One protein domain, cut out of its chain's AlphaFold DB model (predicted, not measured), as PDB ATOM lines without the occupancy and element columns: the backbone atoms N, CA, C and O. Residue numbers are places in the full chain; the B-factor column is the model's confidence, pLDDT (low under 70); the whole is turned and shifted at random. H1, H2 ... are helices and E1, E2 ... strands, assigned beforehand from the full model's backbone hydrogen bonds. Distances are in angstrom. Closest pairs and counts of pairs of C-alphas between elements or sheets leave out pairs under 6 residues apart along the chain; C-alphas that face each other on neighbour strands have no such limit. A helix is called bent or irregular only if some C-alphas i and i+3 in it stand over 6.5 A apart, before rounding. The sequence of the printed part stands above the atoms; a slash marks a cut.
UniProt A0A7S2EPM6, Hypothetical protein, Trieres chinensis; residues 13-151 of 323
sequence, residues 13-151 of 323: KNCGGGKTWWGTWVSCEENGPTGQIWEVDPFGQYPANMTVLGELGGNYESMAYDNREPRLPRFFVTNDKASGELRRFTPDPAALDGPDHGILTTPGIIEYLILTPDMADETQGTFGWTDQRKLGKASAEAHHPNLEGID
ATOM      1  N   LYS A  13      -9.734  32.628  89.043       94.12
ATOM      2  CA  LYS A  13     -10.031  31.840  90.254       94.12
ATOM      3  C   LYS A  13      -9.887  30.323  90.054       94.12
ATOM      4  O   LYS A  13     -10.779  29.544  90.379       94.12
ATOM      5  N   ASN A  14      -8.776  29.906  89.466       94.88
ATOM      6  CA  ASN A  14      -8.409  28.501  89.451       94.88
ATOM      7  C   ASN A  14      -8.142  28.071  90.900       94.88
ATOM      8  O   ASN A  14      -7.236  28.634  91.514       94.88
ATOM      9  N   CYS A  15      -8.941  27.143  91.423       93.88
ATOM     10  CA  CYS A  15      -8.726  26.552  92.739       93.88
ATOM     11  C   CYS A  15      -7.945  25.237  92.563       93.88
ATOM     12  O   CYS A  15      -6.856  25.245  91.977       93.88
ATOM     13  N   GLY A  16      -8.507  24.106  92.989       93.88
ATOM     14  CA  GLY A  16      -7.935  22.782  92.771       93.88
ATOM     15  C   GLY A  16      -7.958  22.275  91.317       93.88
ATOM     16  O   GLY A  16      -7.951  23.001  90.308       93.88
ATOM     17  N   GLY A  17      -7.943  20.948  91.201       95.38
ATOM     18  CA  GLY A  17      -7.966  20.271  89.914       95.38
ATOM     19  C   GLY A  17      -7.782  18.765  90.016       95.38
ATOM     20  O   GLY A  17      -8.129  18.137  91.014       95.38
ATOM     21  N   GLY A  18      -7.241  18.166  88.960       94.88
ATOM     22  CA  GLY A  18      -6.933  16.742  88.925       94.88
ATOM     23  C   GLY A  18      -6.125  16.345  87.701       94.88
ATOM     24  O   GLY A  18      -6.272  16.914  86.621       94.88
ATOM     25  N   LYS A  19      -5.268  15.334  87.840       93.62
ATOM     26  CA  LYS A  19      -4.498  14.794  86.715       93.62
ATOM     27  C   LYS A  19      -5.329  13.751  85.960       93.62
ATOM     28  O   LYS A  19      -5.948  12.896  86.584       93.62
ATOM     29  N   THR A  20      -5.291  13.761  84.631       95.44
ATOM     30  CA  THR A  20      -5.882  12.701  83.795       95.44
ATOM     31  C   THR A  20      -4.933  11.501  83.659       95.44
ATOM     32  O   THR A  20      -3.714  11.630  83.834       95.44
ATOM     33  N   TRP A  21      -5.448  10.314  83.308       93.88
ATOM     34  CA  TRP A  21      -4.579   9.142  83.101       93.88
ATOM     35  C   TRP A  21      -3.631   9.307  81.905       93.88
ATOM     36  O   TRP A  21      -2.534   8.751  81.920       93.88
ATOM     37  N   TRP A  22      -4.011  10.117  80.910       94.38
ATOM     38  CA  TRP A  22      -3.192  10.439  79.736       94.38
ATOM     39  C   TRP A  22      -2.193  11.585  79.964       94.38
ATOM     40  O   TRP A  22      -1.399  11.901  79.079       94.38
ATOM     41  N   GLY A  23      -2.158  12.170  81.167       92.19
ATOM     42  CA  GLY A  23      -1.074  13.052  81.602       92.19
ATOM     43  C   GLY A  23      -1.316  14.553  81.457       92.19
ATOM     44  O   GLY A  23      -0.406  15.319  81.776       92.19
ATOM     45  N   THR A  24      -2.511  14.978  81.044       96.06
ATOM     46  CA  THR A  24      -2.942  16.380  81.151       96.06
ATOM     47  C   THR A  24      -3.358  16.722  82.586       96.06
ATOM     48  O   THR A  24      -3.545  15.848  83.441       96.06
ATOM     49  N   TRP A  25      -3.469  18.017  82.865       96.31
ATOM     50  CA  TRP A  25      -4.043  18.551  84.093       96.31
ATOM     51  C   TRP A  25      -5.425  19.126  83.791       96.31
ATOM     52  O   TRP A  25      -5.612  19.802  82.783       96.31
ATOM     53  N   VAL A  26      -6.385  18.882  84.671       97.75
ATOM     54  CA  VAL A  26      -7.674  19.564  84.692       97.75
ATOM     55  C   VAL A  26      -7.631  20.587  85.815       97.75
ATOM     56  O   VAL A  26      -7.365  20.221  86.954       97.75
ATOM     57  N   SER A  27      -7.879  21.854  85.498       97.81
ATOM     58  CA  SER A  27      -7.996  22.939  86.472       97.81
ATOM     59  C   SER A  27      -9.440  23.413  86.559       97.81
ATOM     60  O   SER A  27     -10.123  23.552  85.540       97.81
ATOM     61  N   CYS A  28      -9.890  23.667  87.780       98.25
ATOM     62  CA  CYS A  28     -11.269  24.000  88.090       98.25
ATOM     63  C   CYS A  28     -11.385  25.475  88.509       98.25
ATOM     64  O   CYS A  28     -10.573  25.954  89.299       98.25
ATOM     65  N   GLU A  29     -12.356  26.214  87.962       98.31
ATOM     66  CA  GLU A  29     -12.604  27.609  88.350       98.31
ATOM     67  C   GLU A  29     -13.730  27.759  89.391       98.31
ATOM     68  O   GLU A  29     -14.862  27.301  89.192       98.31
ATOM     69  N   GLU A  30     -13.469  28.552  90.431       95.38
ATOM     70  CA  GLU A  30     -14.381  28.868  91.542       95.38
ATOM     71  C   GLU A  30     -15.265  30.115  91.245       95.38
ATOM     72  O   GLU A  30     -15.446  31.021  92.061       95.38
ATOM     73  N   ASN A  31     -15.811  30.226  90.022       96.25
ATOM     74  CA  ASN A  31     -16.550  31.427  89.559       96.25
ATOM     75  C   ASN A  31     -18.083  31.285  89.518       96.25
ATOM     76  O   ASN A  31     -18.770  32.036  88.815       96.25
ATOM     77  N   GLY A  32     -18.666  30.339  90.253       95.75
ATOM     78  CA  GLY A  32     -20.115  30.181  90.362       95.75
ATOM     79  C   GLY A  32     -20.810  30.070  88.995       95.75
ATOM     80  O   GLY A  32     -20.490  29.171  88.223       95.75
ATOM     81  N   PRO A  33     -21.778  30.942  88.643       95.88
ATOM     82  CA  PRO A  33     -22.486  30.855  87.360       95.88
ATOM     83  C   PRO A  33     -21.599  30.914  86.106       95.88
ATOM     84  O   PRO A  33     -22.068  30.505  85.048       95.88
ATOM     85  N   THR A  34     -20.368  31.427  86.208       96.38
ATOM     86  CA  THR A  34     -19.411  31.518  85.091       96.38
ATOM     87  C   THR A  34     -18.171  30.645  85.277       96.38
ATOM     88  O   THR A  34     -17.259  30.754  84.467       96.38
ATOM     89  N   GLY A  35     -18.114  29.803  86.317       97.56
ATOM     90  CA  GLY A  35     -17.017  28.849  86.496       97.56
ATOM     91  C   GLY A  35     -16.970  27.834  85.363       97.56
ATOM     92  O   GLY A  35     -18.009  27.309  84.957       97.56
ATOM     93  N   GLN A  36     -15.766  27.567  84.871       98.00
ATOM     94  CA  GLN A  36     -15.457  26.574  83.852       98.00
ATOM     95  C   GLN A  36     -14.398  25.587  84.375       98.00
ATOM     96  O   GLN A  36     -13.718  25.831  85.369       98.00
ATOM     97  N   ILE A  37     -14.271  24.442  83.712       98.44
ATOM     98  CA  ILE A  37     -13.251  23.431  83.985       98.44
ATOM     99  C   ILE A  37     -12.425  23.268  82.715       98.44
ATOM    100  O   ILE A  37     -12.977  23.008  81.642       98.44
ATOM    101  N   TRP A  38     -11.114  23.421  82.844       98.38
ATOM    102  CA  TRP A  38     -10.176  23.493  81.732       98.38
ATOM    103  C   TRP A  38      -9.215  22.313  81.750       98.38
ATOM    104  O   TRP A  38      -8.502  22.113  82.731       98.38
ATOM    105  N   GLU A  39      -9.148  21.570  80.651       97.94
ATOM    106  CA  GLU A  39      -8.063  20.625  80.412       97.94
ATOM    107  C   GLU A  39      -6.870  21.366  79.797       97.94
ATOM    108  O   GLU A  39      -7.031  22.128  78.843       97.94
ATOM    109  N   VAL A  40      -5.668  21.135  80.324       97.19
ATOM    110  CA  VAL A  40      -4.416  21.739  79.868       97.19
ATOM    111  C   VAL A  40      -3.288  20.708  79.841       97.19
ATOM    112  O   VAL A  40      -3.085  19.946  80.786       97.19
ATOM    113  N   ASP A  41      -2.517  20.687  78.757       95.81
ATOM    114  CA  ASP A  41      -1.297  19.887  78.686       95.81
ATOM    115  C   ASP A  41      -0.150  20.604  79.429       95.81
ATOM    116  O   ASP A  41       0.308  21.655  78.968       95.81
ATOM    117  N   PRO A  42       0.380  20.047  80.539       92.44
ATOM    118  CA  PRO A  42       1.459  20.671  81.299       92.44
ATOM    119  C   PRO A  42       2.778  20.775  80.519       92.44
ATOM    120  O   PRO A  42       3.669  21.519  80.940       92.44
ATOM    121  N   PHE A  43       2.924  20.081  79.384       92.44
ATOM    122  CA  PHE A  43       4.065  20.196  78.474       92.44
ATOM    123  C   PHE A  43       3.839  21.234  77.362       92.44
ATOM    124  O   PHE A  43       4.814  21.847  76.920       92.44
ATOM    125  N   GLY A  44       2.588  21.529  76.998       91.88
ATOM    126  CA  GLY A  44       2.219  22.513  75.972       91.88
ATOM    127  C   GLY A  44       2.303  21.996  74.529       91.88
ATOM    128  O   GLY A  44       2.563  22.777  73.616       91.88
ATOM    129  N   GLN A  45       2.126  20.690  74.316       92.75
ATOM    130  CA  GLN A  45       1.977  20.064  72.995       92.75
ATOM    131  C   GLN A  45       0.573  20.313  72.418       92.75
ATOM    132  O   GLN A  45       0.417  20.416  71.201       92.75
ATOM    133  N   TYR A  46      -0.430  20.452  73.292       91.56
ATOM    134  CA  TYR A  46      -1.828  20.722  72.947       91.56
ATOM    135  C   TYR A  46      -2.333  22.015  73.619       91.56
ATOM    136  O   TYR A  46      -1.882  22.344  74.719       91.56
ATOM    137  N   PRO A  47      -3.251  22.771  72.982       93.38
ATOM    138  CA  PRO A  47      -3.870  23.942  73.601       93.38
ATOM    139  C   PRO A  47      -4.787  23.536  74.761       93.38
ATOM    140  O   PRO A  47      -5.328  22.431  74.769       93.38
ATOM    141  N   ALA A  48      -5.001  24.452  75.708       96.38
ATOM    142  CA  ALA A  48      -6.005  24.263  76.749       96.38
ATOM    143  C   ALA A  48      -7.428  24.322  76.164       96.38
ATOM    144  O   ALA A  48      -7.707  25.152  75.295       96.38
ATOM    145  N   ASN A  49      -8.329  23.473  76.659       96.75
ATOM    146  CA  ASN A  49      -9.712  23.371  76.193       96.75
ATOM    147  C   ASN A  49     -10.703  23.423  77.358       96.75
ATOM    148  O   ASN A  49     -10.449  22.877  78.431       96.75
ATOM    149  N   MET A  50     -11.865  24.033  77.123       97.69
ATOM    150  CA  MET A  50     -13.008  23.922  78.030       97.69
ATOM    151  C   MET A  50     -13.576  22.504  77.973       97.69
ATOM    152  O   MET A  50     -13.756  21.953  76.887       97.69
ATOM    153  N   THR A  51     -13.889  21.937  79.133       98.12
ATOM    154  CA  THR A  51     -14.483  20.601  79.247       98.12
ATOM    155  C   THR A  51     -16.008  20.674  79.354       98.12
ATOM    156  O   THR A  51     -16.562  21.631  79.898       98.12
ATOM    157  N   VAL A  52     -16.706  19.625  78.909       97.81
ATOM    158  CA  VAL A  52     -18.177  19.535  79.029       97.81
ATOM    159  C   VAL A  52     -18.645  19.489  80.490       97.81
ATOM    160  O   VAL A  52     -19.761  19.891  80.817       97.81
ATOM    161  N   LEU A  53     -17.765  19.056  81.401       96.88
ATOM    162  CA  LEU A  53     -18.002  19.025  82.845       96.88
ATOM    163  C   LEU A  53     -18.331  20.407  83.423       96.88
ATOM    164  O   LEU A  53     -19.104  20.477  84.381       96.88
ATOM    165  N   GLY A  54     -17.764  21.490  82.876       96.56
ATOM    166  CA  GLY A  54     -17.887  22.833  83.446       96.56
ATOM    167  C   GLY A  54     -19.047  23.676  82.901       96.56
ATOM    168  O   GLY A  54     -19.472  24.610  83.582       96.56
ATOM    169  N   GLU A  55     -19.637  23.306  81.757       94.75
ATOM    170  CA  GLU A  55     -20.606  24.109  80.974       94.75
ATOM    171  C   GLU A  55     -21.790  24.704  81.760       94.75
ATOM    172  O   GLU A  55     -22.334  25.741  81.384       94.75
ATOM    173  N   LEU A  56     -22.215  24.059  82.849       94.38
ATOM    174  CA  LEU A  56     -23.384  24.475  83.634       94.38
ATOM    175  C   LEU A  56     -23.081  25.474  84.770       94.38
ATOM    176  O   LEU A  56     -23.989  25.769  85.560       94.38
ATOM    177  N   GLY A  57     -21.836  25.937  84.902       96.06
ATOM    178  CA  GLY A  57     -21.368  26.789  86.001       96.06
ATOM    179  C   GLY A  57     -21.317  26.083  87.368       96.06
ATOM    180  O   GLY A  57     -22.208  25.301  87.742       96.06
ATOM    181  N   GLY A  58     -20.274  26.370  88.139       97.06
ATOM    182  CA  GLY A  58     -20.042  25.871  89.491       97.06
ATOM    183  C   GLY A  58     -18.919  26.636  90.189       97.06
ATOM    184  O   GLY A  58     -18.232  27.445  89.569       97.06
ATOM    185  N   ASN A  59     -18.767  26.379  91.482       98.25
ATOM    186  CA  ASN A  59     -17.558  26.702  92.229       98.25
ATOM    187  C   ASN A  59     -16.694  25.437  92.177       98.25
ATOM    188  O   ASN A  59     -16.775  24.632  93.091       98.25
ATOM    189  N   TYR A  60     -16.068  25.125  91.043       98.25
ATOM    190  CA  TYR A  60     -15.491  23.790  90.870       98.25
ATOM    191  C   TYR A  60     -14.158  23.668  91.587       98.25
ATOM    192  O   TYR A  60     -13.322  24.557  91.456       98.25
ATOM    193  N   GLU A  61     -13.948  22.519  92.223       97.44
ATOM    194  CA  GLU A  61     -12.780  22.302  93.071       97.44
ATOM    195  C   GLU A  61     -11.799  21.297  92.494       97.44
ATOM    196  O   GLU A  61     -10.785  21.662  91.912       97.44
ATOM    197  N   SER A  62     -12.107  20.010  92.590       97.25
ATOM    198  CA  SER A  62     -11.163  18.942  92.274       97.25
ATOM    199  C   SER A  62     -11.742  17.954  91.267       97.25
ATOM    200  O   SER A  62     -12.960  17.856  91.101       97.25
ATOM    201  N   MET A  63     -10.866  17.207  90.588       97.56
ATOM    202  CA  MET A  63     -11.247  16.183  89.612       97.56
ATOM    203  C   MET A  63     -10.573  14.842  89.917       97.56
ATOM    204  O   MET A  63      -9.356  14.762  90.056       97.56
ATOM    205  N   ALA A  64     -11.364  13.770  89.943       97.44
ATOM    206  CA  ALA A  64     -10.879  12.391  89.998       97.44
ATOM    207  C   ALA A  64     -11.520  11.550  88.885       97.44
ATOM    208  O   ALA A  64     -12.535  11.935  88.305       97.44
ATOM    209  N   TYR A  65     -10.966  10.371  88.603       97.62
ATOM    210  CA  TYR A  65     -11.528   9.459  87.608       97.62
ATOM    211  C   TYR A  65     -11.521   7.999  88.075       97.62
ATOM    212  O   TYR A  65     -10.571   7.529  88.699       97.62
ATOM    213  N   ASP A  66     -12.555   7.253  87.688       96.81
ATOM    214  CA  ASP A  66     -12.552   5.790  87.657       96.81
ATOM    215  C   ASP A  66     -12.383   5.327  86.207       96.81
ATOM    216  O   ASP A  66     -13.271   5.505  85.376       96.81
ATOM    217  N   ASN A  67     -11.221   4.742  85.911       95.00
ATOM    218  CA  ASN A  67     -10.883   4.147  84.616       95.00
ATOM    219  C   ASN A  67     -10.555   2.644  84.749       95.00
ATOM    220  O   ASN A  67      -9.831   2.079  83.931       95.00
ATOM    221  N   ARG A  68     -11.067   1.974  85.799       94.44
ATOM    222  CA  ARG A  68     -10.911   0.514  85.979       94.44
ATOM    223  C   ARG A  68     -11.608  -0.281  84.871       94.44
ATOM    224  O   ARG A  68     -11.217  -1.410  84.580       94.44
ATOM    225  N   GLU A  69     -12.604   0.326  84.229       94.50
ATOM    226  CA  GLU A  69     -13.244  -0.135  82.998       94.50
ATOM    227  C   GLU A  69     -12.876   0.814  81.833       94.50
ATOM    228  O   GLU A  69     -13.606   1.773  81.590       94.50
ATOM    229  N   PRO A  70     -11.801   0.573  81.052       91.38
ATOM    230  CA  PRO A  70     -11.326   1.525  80.031       91.38
ATOM    231  C   PRO A  70     -12.280   1.823  78.865       91.38
ATOM    232  O   PRO A  70     -12.010   2.690  78.041       91.38
ATOM    233  N   ARG A  71     -13.391   1.086  78.761       94.88
ATOM    234  CA  ARG A  71     -14.477   1.331  77.794       94.88
ATOM    235  C   ARG A  71     -15.709   2.002  78.417       94.88
ATOM    236  O   ARG A  71     -16.694   2.208  77.715       94.88
ATOM    237  N   LEU A  72     -15.651   2.331  79.707       96.06
ATOM    238  CA  LEU A  72     -16.695   3.014  80.471       96.06
ATOM    239  C   LEU A  72     -16.078   3.897  81.585       96.06
ATOM    240  O   LEU A  72     -16.423   3.727  82.758       96.06
ATOM    241  N   PRO A  73     -15.145   4.815  81.258       97.56
ATOM    242  CA  PRO A  73     -14.535   5.683  82.253       97.56
ATOM    243  C   PRO A  73     -15.551   6.663  82.838       97.56
ATOM    244  O   PRO A  73     -16.498   7.085  82.170       97.56
ATOM    245  N   ARG A  74     -15.325   7.056  84.088       98.38
ATOM    246  CA  ARG A  74     -16.173   7.987  84.837       98.38
ATOM    247  C   ARG A  74     -15.286   9.078  85.420       98.38
ATOM    248  O   ARG A  74     -14.333   8.768  86.126       98.38
ATOM    249  N   PHE A  75     -15.602  10.334  85.145       98.62
ATOM    250  CA  PHE A  75     -14.911  11.492  85.714       98.62
ATOM    251  C   PHE A  75     -15.796  12.136  86.770       98.62
ATOM    252  O   PHE A  75     -16.998  12.282  86.556       98.62
ATOM    253  N   PHE A  76     -15.211  12.530  87.892       98.75
ATOM    254  CA  PHE A  76     -15.914  13.081  89.039       98.75
ATOM    255  C   PHE A  76     -15.391  14.473  89.348       98.75
ATOM    256  O   PHE A  76     -14.179  14.670  89.360       98.75
ATOM    257  N   VAL A  77     -16.295  15.419  89.604       98.62
ATOM    258  CA  VAL A  77     -15.934  16.798  89.956       98.62
ATOM    259  C   VAL A  77     -16.737  17.286  91.155       98.62
ATOM    260  O   VAL A  77     -17.959  17.104  91.211       98.62
ATOM    261  N   THR A  78     -16.036  17.916  92.093       98.75
ATOM    262  CA  THR A  78     -16.570  18.560  93.299       98.75
ATOM    263  C   THR A  78     -16.902  20.039  93.076       98.75
ATOM    264  O   THR A  78     -16.630  20.610  92.017       98.75
ATOM    265  N   ASN A  79     -17.612  20.642  94.029       98.31
ATOM    266  CA  ASN A  79     -18.218  21.959  93.868       98.31
ATOM    267  C   ASN A  79     -18.348  22.630  95.246       98.31
ATOM    268  O   ASN A  79     -19.253  22.253  96.006       98.31
ATOM    269  N   ASP A  80     -17.489  23.602  95.577       97.75
ATOM    270  CA  ASP A  80     -17.556  24.330  96.848       97.75
ATOM    271  C   ASP A  80     -18.763  25.272  96.875       97.75
ATOM    272  O   ASP A  80     -18.728  26.474  96.594       97.75
ATOM    273  N   LYS A  81     -19.907  24.694  97.218       97.62
ATOM    274  CA  LYS A  81     -21.100  25.442  97.567       97.62
ATOM    275  C   LYS A  81     -21.948  24.637  98.525       97.62
ATOM    276  O   LYS A  81     -22.038  23.416  98.422       97.62
ATOM    277  N   ALA A  82     -22.698  25.329  99.380       97.88
ATOM    278  CA  ALA A  82     -23.652  24.687 100.282       97.88
ATOM    279  C   ALA A  82     -24.643  23.749  99.558       97.88
ATOM    280  O   ALA A  82     -25.051  22.759 100.138       97.88
ATOM    281  N   SER A  83     -24.989  24.028  98.298       97.81
ATOM    282  CA  SER A  83     -25.760  23.142  97.408       97.81
ATOM    283  C   SER A  83     -24.991  22.807  96.119       97.81
ATOM    284  O   SER A  83     -25.571  22.733  95.035       97.81
ATOM    285  N   GLY A  84     -23.666  22.683  96.223       98.00
ATOM    286  CA  GLY A  84     -22.760  22.315  95.138       98.00
ATOM    287  C   GLY A  84     -22.803  20.815  94.893       98.00
ATOM    288  O   GLY A  84     -22.412  20.024  95.739       98.00
ATOM    289  N   GLU A  85     -23.326  20.413  93.739       98.06
ATOM    290  CA  GLU A  85     -23.479  18.999  93.411       98.06
ATOM    291  C   GLU A  85     -22.159  18.334  92.981       98.06
ATOM    292  O   GLU A  85     -21.470  18.871  92.111       98.06
ATOM    293  N   LEU A  86     -21.860  17.136  93.508       98.75
ATOM    294  CA  LEU A  86     -20.829  16.256  92.943       98.75
ATOM    295  C   LEU A  86     -21.330  15.708  91.606       98.75
ATOM    296  O   LEU A  86     -22.395  15.080  91.541       98.75
ATOM    297  N   ARG A  87     -20.568  15.951  90.537       98.31
ATOM    298  CA  ARG A  87     -20.896  15.509  89.175       98.31
ATOM    299  C   ARG A  87     -20.157  14.238  88.806       98.31
ATOM    300  O   ARG A  87     -18.978  14.119  89.113       98.31
ATOM    301  N   ARG A  88     -20.821  13.355  88.062       98.62
ATOM    302  CA  ARG A  88     -20.209  12.279  87.276       98.62
ATOM    303  C   ARG A  88     -20.396  12.578  85.794       98.62
ATOM    304  O   ARG A  88     -21.526  12.778  85.366       98.62
ATOM    305  N   PHE A  89     -19.322  12.547  85.016       98.69
ATOM    306  CA  PHE A  89     -19.361  12.519  83.556       98.69
ATOM    307  C   PHE A  89     -18.941  11.140  83.045       98.69
ATOM    308  O   PHE A  89     -17.916  10.606  83.467       98.69
ATOM    309  N   THR A  90     -19.729  10.585  82.128       98.56
ATOM    310  CA  THR A  90     -19.406   9.371  81.368       98.56
ATOM    311  C   THR A  90     -19.428   9.742  79.881       98.56
ATOM    312  O   THR A  90     -20.507  10.080  79.389       98.56
ATOM    313  N   PRO A  91     -18.292   9.734  79.160       98.31
ATOM    314  CA  PRO A  91     -18.256  10.100  77.744       98.31
ATOM    315  C   PRO A  91     -18.994   9.072  76.879       98.31
ATOM    316  O   PRO A  91     -19.077   7.891  77.232       98.31
ATOM    317  N   ASP A  92     -19.489   9.499  75.716       97.62
ATOM    318  CA  ASP A  92     -20.027   8.570  74.722       97.62
ATOM    319  C   ASP A  92     -18.933   7.573  74.275       97.62
ATOM    320  O   ASP A  92     -17.788   7.981  74.062       97.62
ATOM    321  N   PRO A  93     -19.243   6.278  74.042       96.25
ATOM    322  CA  PRO A  93     -18.226   5.266  73.722       96.25
ATOM    323  C   PRO A  93     -17.321   5.598  72.525       96.25
ATOM    324  O   PRO A  93     -16.175   5.156  72.489       96.25
ATOM    325  N   ALA A  94     -17.819   6.390  71.567       95.88
ATOM    326  CA  ALA A  94     -17.071   6.835  70.390       95.88
ATOM    327  C   ALA A  94     -15.931   7.823  70.714       95.88
ATOM    328  O   ALA A  94     -14.993   7.944  69.929       95.88
ATOM    329  N   ALA A  95     -15.973   8.505  71.865       95.81
ATOM    330  CA  ALA A  95     -14.875   9.351  72.335       95.81
ATOM    331  C   ALA A  95     -13.591   8.543  72.591       95.81
ATOM    332  O   ALA A  95     -12.486   9.037  72.390       95.81
ATOM    333  N   LEU A  96     -13.754   7.276  72.987       95.75
ATOM    334  CA  LEU A  96     -12.682   6.356  73.379       95.75
ATOM    335  C   LEU A  96     -12.001   5.667  72.183       95.75
ATOM    336  O   LEU A  96     -11.085   4.871  72.372       95.75
ATOM    337  N   ASP A  97     -12.465   5.939  70.961       95.38
ATOM    338  CA  ASP A  97     -11.806   5.519  69.719       95.38
ATOM    339  C   ASP A  97     -10.932   6.654  69.119       95.38
ATOM    340  O   ASP A  97     -10.299   6.470  68.077       95.38
ATOM    341  N   GLY A  98     -10.907   7.831  69.764       91.44
ATOM    342  CA  GLY A  98     -10.083   8.995  69.419       91.44
ATOM    343  C   GLY A  98      -8.865   9.182  70.343       91.44
ATOM    344  O   GLY A  98      -8.499   8.265  71.075       91.44
ATOM    345  N   PRO A  99      -8.200  10.354  70.312       92.25
ATOM    346  CA  PRO A  99      -7.129  10.678  71.251       92.25
ATOM    347  C   PRO A  99      -7.682  11.054  72.636       92.25
ATOM    348  O   PRO A  99      -8.608  11.859  72.733       92.25
ATOM    349  N   ASP A 100      -7.054  10.553  73.704       94.62
ATOM    350  CA  ASP A 100      -7.515  10.750  75.088       94.62
ATOM    351  C   ASP A 100      -7.725  12.230  75.478       94.62
ATOM    352  O   ASP A 100      -8.721  12.557  76.119       94.62
ATOM    353  N   HIS A 101      -6.872  13.148  75.001       91.50
ATOM    354  CA  HIS A 101      -6.986  14.603  75.236       91.50
ATOM    355  C   HIS A 101      -8.181  15.288  74.539       91.50
ATOM    356  O   HIS A 101      -8.283  16.512  74.537       91.50
ATOM    357  N   GLY A 102      -9.060  14.518  73.890       92.25
ATOM    358  CA  GLY A 102     -10.370  14.972  73.427       92.25
ATOM    359  C   GLY A 102     -11.537  14.483  74.291       92.25
ATOM    360  O   GLY A 102     -12.640  15.004  74.149       92.25
ATOM    361  N   ILE A 103     -11.340  13.504  75.186       97.56
ATOM    362  CA  ILE A 103     -12.440  12.828  75.899       97.56
ATOM    363  C   ILE A 103     -13.299  13.833  76.677       97.56
ATOM    364  O   ILE A 103     -14.525  13.820  76.561       97.56
ATOM    365  N   LEU A 104     -12.672  14.762  77.403       97.81
ATOM    366  CA  LEU A 104     -13.373  15.754  78.225       97.81
ATOM    367  C   LEU A 104     -14.076  16.860  77.419       97.81
ATOM    368  O   LEU A 104     -14.820  17.650  77.998       97.81
ATOM    369  N   THR A 105     -13.875  16.914  76.099       96.69
ATOM    370  CA  THR A 105     -14.535  17.864  75.185       96.69
ATOM    371  C   THR A 105     -15.626  17.208  74.329       96.69
ATOM    372  O   THR A 105     -16.213  17.866  73.471       96.69
ATOM    373  N   THR A 106     -15.876  15.906  74.501       95.88
ATOM    374  CA  THR A 106     -16.881  15.154  73.725       95.88
ATOM    375  C   THR A 106     -18.234  15.064  74.437       95.88
ATOM    376  O   THR A 106     -18.294  15.182  75.660       95.88
ATOM    377  N   PRO A 107     -19.336  14.826  73.695       96.56
ATOM    378  CA  PRO A 107     -20.625  14.500  74.292       96.56
ATOM    379  C   PRO A 107     -20.577  13.264  75.199       96.56
ATOM    380  O   PRO A 107     -19.745  12.368  75.047       96.56
ATOM    381  N   GLY A 108     -21.520  13.218  76.131       97.31
ATOM    382  CA  GLY A 108     -21.722  12.102  77.040       97.31
ATOM    383  C   GLY A 108     -22.796  12.429  78.069       97.31
ATOM    384  O   GLY A 108     -23.557  13.390  77.932       97.31
ATOM    385  N   ILE A 109     -22.852  11.622  79.121       98.19
ATOM    386  CA  ILE A 109     -23.861  11.696  80.176       98.19
ATOM    387  C   ILE A 109     -23.269  12.409  81.394       98.19
ATOM    388  O   ILE A 109     -22.232  11.991  81.908       98.19
ATOM    389  N   ILE A 110     -23.948  13.457  81.873       98.44
ATOM    390  CA  ILE A 110     -23.665  14.099  83.165       98.44
ATOM    391  C   ILE A 110     -24.762  13.727  84.162       98.44
ATOM    392  O   ILE A 110     -25.943  13.989  83.934       98.44
ATOM    393  N   GLU A 111     -24.349  13.168  85.292       98.75
ATOM    394  CA  GLU A 111     -25.200  12.817  86.423       98.75
ATOM    395  C   GLU A 111     -24.676  13.439  87.720       98.75
ATOM    396  O   GLU A 111     -23.562  13.959  87.793       98.75
ATOM    397  N   TYR A 112     -25.490  13.359  88.764       98.88
ATOM    398  CA  TYR A 112     -25.261  13.990  90.054       98.88
ATOM    399  C   TYR A 112     -25.463  12.984  91.181       98.88
ATOM    400  O   TYR A 112     -26.383  12.162  91.119       98.88
ATOM    401  N   LEU A 113     -24.607  13.054  92.198       98.88
ATOM    402  CA  LEU A 113     -24.652  12.148  93.342       98.88
ATOM    403  C   LEU A 113     -25.919  12.359  94.185       98.88
ATOM    404  O   LEU A 113     -26.298  13.489  94.494       98.88
ATOM    405  N   ILE A 114     -26.533  11.255  94.608       98.88
ATOM    406  CA  ILE A 114     -27.569  11.212  95.640       98.88
ATOM    407  C   ILE A 114     -27.109  10.261  96.743       98.88
ATOM    408  O   ILE A 114     -26.988   9.061  96.499       98.88
ATOM    409  N   LEU A 115     -26.898  10.774  97.956       98.69
ATOM    410  CA  LEU A 115     -26.712   9.945  99.150       98.69
ATOM    411  C   LEU A 115     -28.065   9.620  99.791       98.69
ATOM    412  O   LEU A 115     -28.948  10.473  99.858       98.69
ATOM    413  N   THR A 116     -28.203   8.389 100.281       98.69
ATOM    414  CA  THR A 116     -29.335   7.898 101.079       98.69
ATOM    415  C   THR A 116     -28.776   7.261 102.358       98.69
ATOM    416  O   THR A 116     -28.434   6.074 102.340       98.69
ATOM    417  N   PRO A 117     -28.607   8.042 103.445       98.38
ATOM    418  CA  PRO A 117     -28.092   7.535 104.717       98.38
ATOM    419  C   PRO A 117     -29.032   6.517 105.374       98.38
ATOM    420  O   PRO A 117     -30.253   6.588 105.201       98.38
ATOM    421  N   ASP A 118     -28.475   5.603 106.165       98.25
ATOM    422  CA  ASP A 118     -29.260   4.646 106.939       98.25
ATOM    423  C   ASP A 118     -29.999   5.346 108.090       98.25
ATOM    424  O   ASP A 118     -29.435   6.124 108.855       98.25
ATOM    425  N   MET A 119     -31.277   5.003 108.285       95.94
ATOM    426  CA  MET A 119     -32.129   5.597 109.333       95.94
ATOM    427  C   MET A 119     -31.629   5.370 110.771       95.94
ATOM    428  O   MET A 119     -32.103   6.038 111.689       95.94
ATOM    429  N   ALA A 120     -30.750   4.387 110.981       96.44
ATOM    430  CA  ALA A 120     -30.192   4.035 112.286       96.44
ATOM    431  C   ALA A 120     -28.777   4.594 112.514       96.44
ATOM    432  O   ALA A 120     -28.353   4.686 113.664       96.44
ATOM    433  N   ASP A 121     -28.065   4.945 111.442       95.88
ATOM    434  CA  ASP A 121     -26.690   5.438 111.471       95.88
ATOM    435  C   ASP A 121     -26.430   6.275 110.212       95.88
ATOM    436  O   ASP A 121     -26.160   5.749 109.134       95.88
ATOM    437  N   GLU A 122     -26.510   7.601 110.341       95.12
ATOM    438  CA  GLU A 122     -26.296   8.500 109.204       95.12
ATOM    439  C   GLU A 122     -24.839   8.540 108.710       95.12
ATOM    440  O   GLU A 122     -24.566   9.162 107.681       95.12
ATOM    441  N   THR A 123     -23.898   7.893 109.413       96.25
ATOM    442  CA  THR A 123     -22.499   7.791 108.973       96.25
ATOM    443  C   THR A 123     -22.299   6.778 107.850       96.25
ATOM    444  O   THR A 123     -21.217   6.716 107.270       96.25
ATOM    445  N   GLN A 124     -23.333   6.023 107.482       98.12
ATOM    446  CA  GLN A 124     -23.305   5.055 106.391       98.12
ATOM    447  C   GLN A 124     -24.616   5.050 105.599       98.12
ATOM    448  O   GLN A 124     -25.615   5.653 105.994       98.12
ATOM    449  N   GLY A 125     -24.616   4.362 104.461       98.50
ATOM    450  CA  GLY A 125     -25.832   4.089 103.703       98.50
ATOM    451  C   GLY A 125     -25.551   3.698 102.260       98.50
ATOM    452  O   GLY A 125     -24.517   3.109 101.932       98.50
ATOM    453  N   THR A 126     -26.480   4.049 101.375       98.81
ATOM    454  CA  THR A 126     -26.401   3.772  99.932       98.81
ATOM    455  C   THR A 126     -26.336   5.058  99.120       98.81
ATOM    456  O   THR A 126     -26.677   6.135  99.611       98.81
ATOM    457  N   PHE A 127     -25.891   4.968  97.870       98.81
ATOM    458  CA  PHE A 127     -25.917   6.100  96.951       98.81
ATOM    459  C   PHE A 127     -26.386   5.708  95.550       98.81
ATOM    460  O   PHE A 127     -26.379   4.542  95.158       98.81
ATOM    461  N   GLY A 128     -26.791   6.716  94.786       98.69
ATOM    462  CA  GLY A 128     -27.170   6.587  93.388       98.69
ATOM    463  C   GLY A 128     -26.797   7.829  92.589       98.69
ATOM    464  O   GLY A 128     -26.279   8.807  93.127       98.69
ATOM    465  N   TRP A 129     -27.090   7.778  91.294       98.75
ATOM    466  CA  TRP A 129     -26.829   8.853  90.343       98.75
ATOM    467  C   TRP A 129     -28.135   9.269  89.668       98.75
ATOM    468  O   TRP A 129     -29.016   8.439  89.437       98.75
ATOM    469  N   THR A 130     -28.282  10.559  89.378       98.69
ATOM    470  CA  THR A 130     -29.448  11.110  88.675       98.69
ATOM    471  C   THR A 130     -29.021  12.127  87.628       98.69
ATOM    472  O   THR A 130     -28.081  12.880  87.846       98.69
ATOM    473  N   ASP A 131     -29.747  12.201  86.521       98.19
ATOM    474  CA  ASP A 131     -29.661  13.258  85.507       98.19
ATOM    475  C   ASP A 131     -30.254  14.604  85.988       98.19
ATOM    476  O   ASP A 131     -29.985  15.672  85.431       98.19
ATOM    477  N   GLN A 132     -31.047  14.599  87.063       98.38
ATOM    478  CA  GLN A 132     -31.706  15.793  87.583       98.38
ATOM    479  C   GLN A 132     -30.789  16.587  88.520       98.38
ATOM    480  O   GLN A 132     -30.810  16.399  89.737       98.38
ATOM    481  N   ARG A 133     -30.075  17.585  87.975       97.81
ATOM    482  CA  ARG A 133     -29.204  18.504  88.748       97.81
ATOM    483  C   ARG A 133     -29.867  19.062  90.013       97.81
ATOM    484  O   ARG A 133     -29.213  19.210  91.036       97.81
ATOM    485  N   LYS A 134     -31.175  19.343  89.973       98.50
ATOM    486  CA  LYS A 134     -31.939  19.830  91.136       98.50
ATOM    487  C   LYS A 134     -31.948  18.837  92.308       98.50
ATOM    488  O   LYS A 134     -31.892  19.278  93.452       98.50
ATOM    489  N   LEU A 135     -32.030  17.533  92.038       98.75
ATOM    490  CA  LEU A 135     -31.991  16.497  93.074       98.75
ATOM    491  C   LEU A 135     -30.572  16.352  93.639       98.75
ATOM    492  O   LEU A 135     -30.423  16.319  94.856       98.75
ATOM    493  N   GLY A 136     -29.545  16.377  92.781       98.69
ATOM    494  CA  GLY A 136     -28.140  16.390  93.214       98.69
ATOM    495  C   GLY A 136     -27.832  17.553  94.161       98.69
ATOM    496  O   GLY A 136     -27.334  17.345  95.262       98.69
ATOM    497  N   LYS A 137     -28.247  18.775  93.795       98.69
ATOM    498  CA  LYS A 137     -28.117  19.968  94.652       98.69
ATOM    499  C   LYS A 137     -28.808  19.825  96.010       98.69
ATOM    500  O   LYS A 137     -28.262  20.267  97.015       98.69
ATOM    501  N   ALA A 138     -29.992  19.210  96.043       98.75
ATOM    502  CA  ALA A 138     -30.723  18.971  97.285       98.75
ATOM    503  C   ALA A 138     -30.044  17.904  98.165       98.75
ATOM    504  O   ALA A 138     -30.036  18.042  99.386       98.75
ATOM    505  N   SER A 139     -29.447  16.867  97.563       98.62
ATOM    506  CA  SER A 139     -28.672  15.860  98.298       98.62
ATOM    507  C   SER A 139     -27.376  16.447  98.865       98.62
ATOM    508  O   SER A 139     -27.063  16.188 100.025       98.62
ATOM    509  N   ALA A 140     -26.686  17.305  98.104       98.44
ATOM    510  CA  ALA A 140     -25.521  18.045  98.585       98.44
ATOM    511  C   ALA A 140     -25.871  18.936  99.785       98.44
ATOM    512  O   ALA A 140     -25.264  18.801 100.843       98.44
ATOM    513  N   GLU A 141     -26.916  19.760  99.676       98.44
ATOM    514  CA  GLU A 141     -27.342  20.657 100.760       98.44
ATOM    515  C   GLU A 141     -27.723  19.928 102.054       98.44
ATOM    516  O   GLU A 141     -27.419  20.407 103.151       98.44
ATOM    517  N   ALA A 142     -28.338  18.751 101.937       97.88
ATOM    518  CA  ALA A 142     -28.671  17.918 103.083       97.88
ATOM    519  C   ALA A 142     -27.439  17.204 103.675       97.88
ATOM    520  O   ALA A 142     -27.214  17.266 104.890       97.88
ATOM    521  N   HIS A 143     -26.645  16.532 102.836       97.81
ATOM    522  CA  HIS A 143     -25.729  15.473 103.274       97.81
ATOM    523  C   HIS A 143     -24.244  15.760 103.044       97.81
ATOM    524  O   HIS A 143     -23.438  15.265 103.819       97.81
ATOM    525  N   HIS A 144     -23.873  16.522 102.013       97.50
ATOM    526  CA  HIS A 144     -22.476  16.720 101.607       97.50
ATOM    527  C   HIS A 144     -22.225  18.129 101.011       97.50
ATOM    528  O   HIS A 144     -21.858  18.256  99.845       97.50
ATOM    529  N   PRO A 145     -22.467  19.214 101.774       98.19
ATOM    530  CA  PRO A 145     -22.308  20.589 101.297       98.19
ATOM    531  C   PRO A 145     -20.829  20.990 101.214       98.19
ATOM    532  O   PRO A 145     -20.048  20.520 102.037       98.19
ATOM    533  N   ASN A 146     -20.474  21.937 100.337       98.38
ATOM    534  CA  ASN A 146     -19.124  22.527 100.249       98.38
ATOM    535  C   ASN A 146     -18.047  21.443 100.045       98.38
ATOM    536  O   ASN A 146     -17.405  21.006 101.003       98.38
ATOM    537  N   LEU A 147     -17.983  20.909  98.821       98.38
ATOM    538  CA  LEU A 147     -17.108  19.794  98.471       98.38
ATOM    539  C   LEU A 147     -15.784  20.278  97.879       98.38
ATOM    540  O   LEU A 147     -15.816  20.901  96.820       98.38
ATOM    541  N   GLU A 148     -14.675  19.855  98.488       97.75
ATOM    542  CA  GLU A 148     -13.301  20.225  98.104       97.75
ATOM    543  C   GLU A 148     -12.585  19.058  97.397       97.75
ATOM    544  O   GLU A 148     -13.039  18.587  96.350       97.75
ATOM    545  N   GLY A 149     -11.489  18.547  97.967       96.88
ATOM    546  CA  GLY A 149     -10.691  17.450  97.438       96.88
ATOM    547  C   GLY A 149     -11.488  16.182  97.122       96.88
ATOM    548  O   GLY A 149     -12.346  15.745  97.897       96.88
ATOM    549  N   ILE A 150     -11.140  15.548  95.997       97.81
ATOM    550  CA  ILE A 150     -11.654  14.247  95.549       97.81
ATOM    551  C   ILE A 150     -10.509  13.373  95.018       97.81
ATOM    552  O   ILE A 150      -9.625  13.855  94.318       97.81
ATOM    553  N   ASP A 151     -10.533  12.080  95.336       95.00
ATOM    554  CA  ASP A 151      -9.553  11.078  94.890       95.00
ATOM    555  C   ASP A 151     -10.259   9.739  94.627       95.00
ATOM    556  O   ASP A 151     -11.287   9.436  95.233       95.00
TER     557      ASP A 151
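This is residues 13 to 151 of the 323 residues of the protein "Hypothetical protein" of Trieres chinensis (UniProt A0A7S2EPM6). A strongly twisted sheet of five strands runs through this elongated domain; its E4 edge packs against the small three-stranded sheet E1 E2 E3, and its long hairpin E7 and E8 reaches toward one end of the longest axis, with H3 packed along E7. E9 packs on E4 and E5, and the short helices H1 and H2 meet at a corner, with H2 grazing both sheets. The printed part has 139 residues, with three named helices and nine named strands in the order E1 E2 E3 E4 E5 E6 H1 H2 E7 E8 H3 E9, of mixed class. Both sheets are antiparallel, in the orders E1 E2 E3 and E4 E5 E6 E7 E8. The whole is compact, with a radius of gyration of the C-alphas of 15.0 A, and spans 52 by 33 by 22 A.

E1, residues 14 to 19, begins at C-alpha 14, (-8.409, 28.501, 89.451), and is 14.5 A long. E2, residues 25 to 29, measures 13.2 A, and E3, residues 37 to 40, measures 9.9 A. E4, residues 60 to 66, is 18.5 A long, E5, residues 74 to 79, is 16.8 A, and E6, residues 87 to 91, is 12.9 A. H1 is residues 93 to 97, 7.6 A, and H2 is residues 100 to 105, 10.0 A. H2 is irregular, with C-alphas 101 and 104 standing 7.1 A apart. E7, residues 108 to 118, is the longest strand at 31.7 A and ends at C-alpha 118, (-29.260, 4.646, 106.939). E8, residues 121 to 130, is 23.7 A long and bends by 63 degrees at residue 124. H3, residues 133 to 143, is 15.2 A long. E9, residues 147 to 151, is 12.1 A long and ends at C-alpha 151, (-9.553, 11.078, 94.890).

E1 E2 E3 form a meander, each strand the antiparallel neighbour of the one before, with N 18 and O 26 at 2.9 A and N 27 and O 38 at 2.8 A. E1 and E4 have 13 pairs of C-alphas within 8 A, the closest being those of Gly 17 and Ser 62 at 4.2 A. E4 E5 E6 form a second meander, with N 66 and O 74 at 2.8 A and N 89 and O 75 at 2.8 A. E6 and E7 are antiparallel, with N 88 and O 111 at 2.8 A. The hairpin E7 and E8 has N 116 and O 126 at 2.8 A. The pairing is staggered: E7 pairs with E6 over residues 108 to 112 and with E8 over 112 to 118. H3 on one face of this sheet makes two layers, a helix layer and a sheet layer; its height over the sheet is 6.5 A. H3 lies over E7 and runs along the strands, at 26 degrees to E7 on the local plane; their closest C-alphas are those of Tyr 112 and Gly 136, 4.9 A. E9 pairs with no named strand, but the C-alphas of Ala 64 and Asp 151, the closest of E4 and E9, are 5.2 A apart. H1 and H2 only just touch, with 3 pairs of C-alphas within 8 A, and only at the corner; the closest are those of Ala 95 and Ile 103, 5.5 A. H2 only grazes the larger sheet with residues 103 to 105. Every O i to N i+4 pair is within hydrogen-bond range in H3, but 0 of 1 in H1 and 0 of 2 in H2, where 2 of 2 and 2 of 3 O i to N i+3 pairs are within range.

The two C-alphas farthest apart, those of Gln 45 and Ala 120, are 53.2 A from each other. The printed part has no cut. The link from E3 to E4, residues 41 to 59, is long, and its residues 49 to 50 pair antiparallel with residues 38 to 39 of E3. The mean pLDDT of the printed part is 96.8, and no printed residue is under 70.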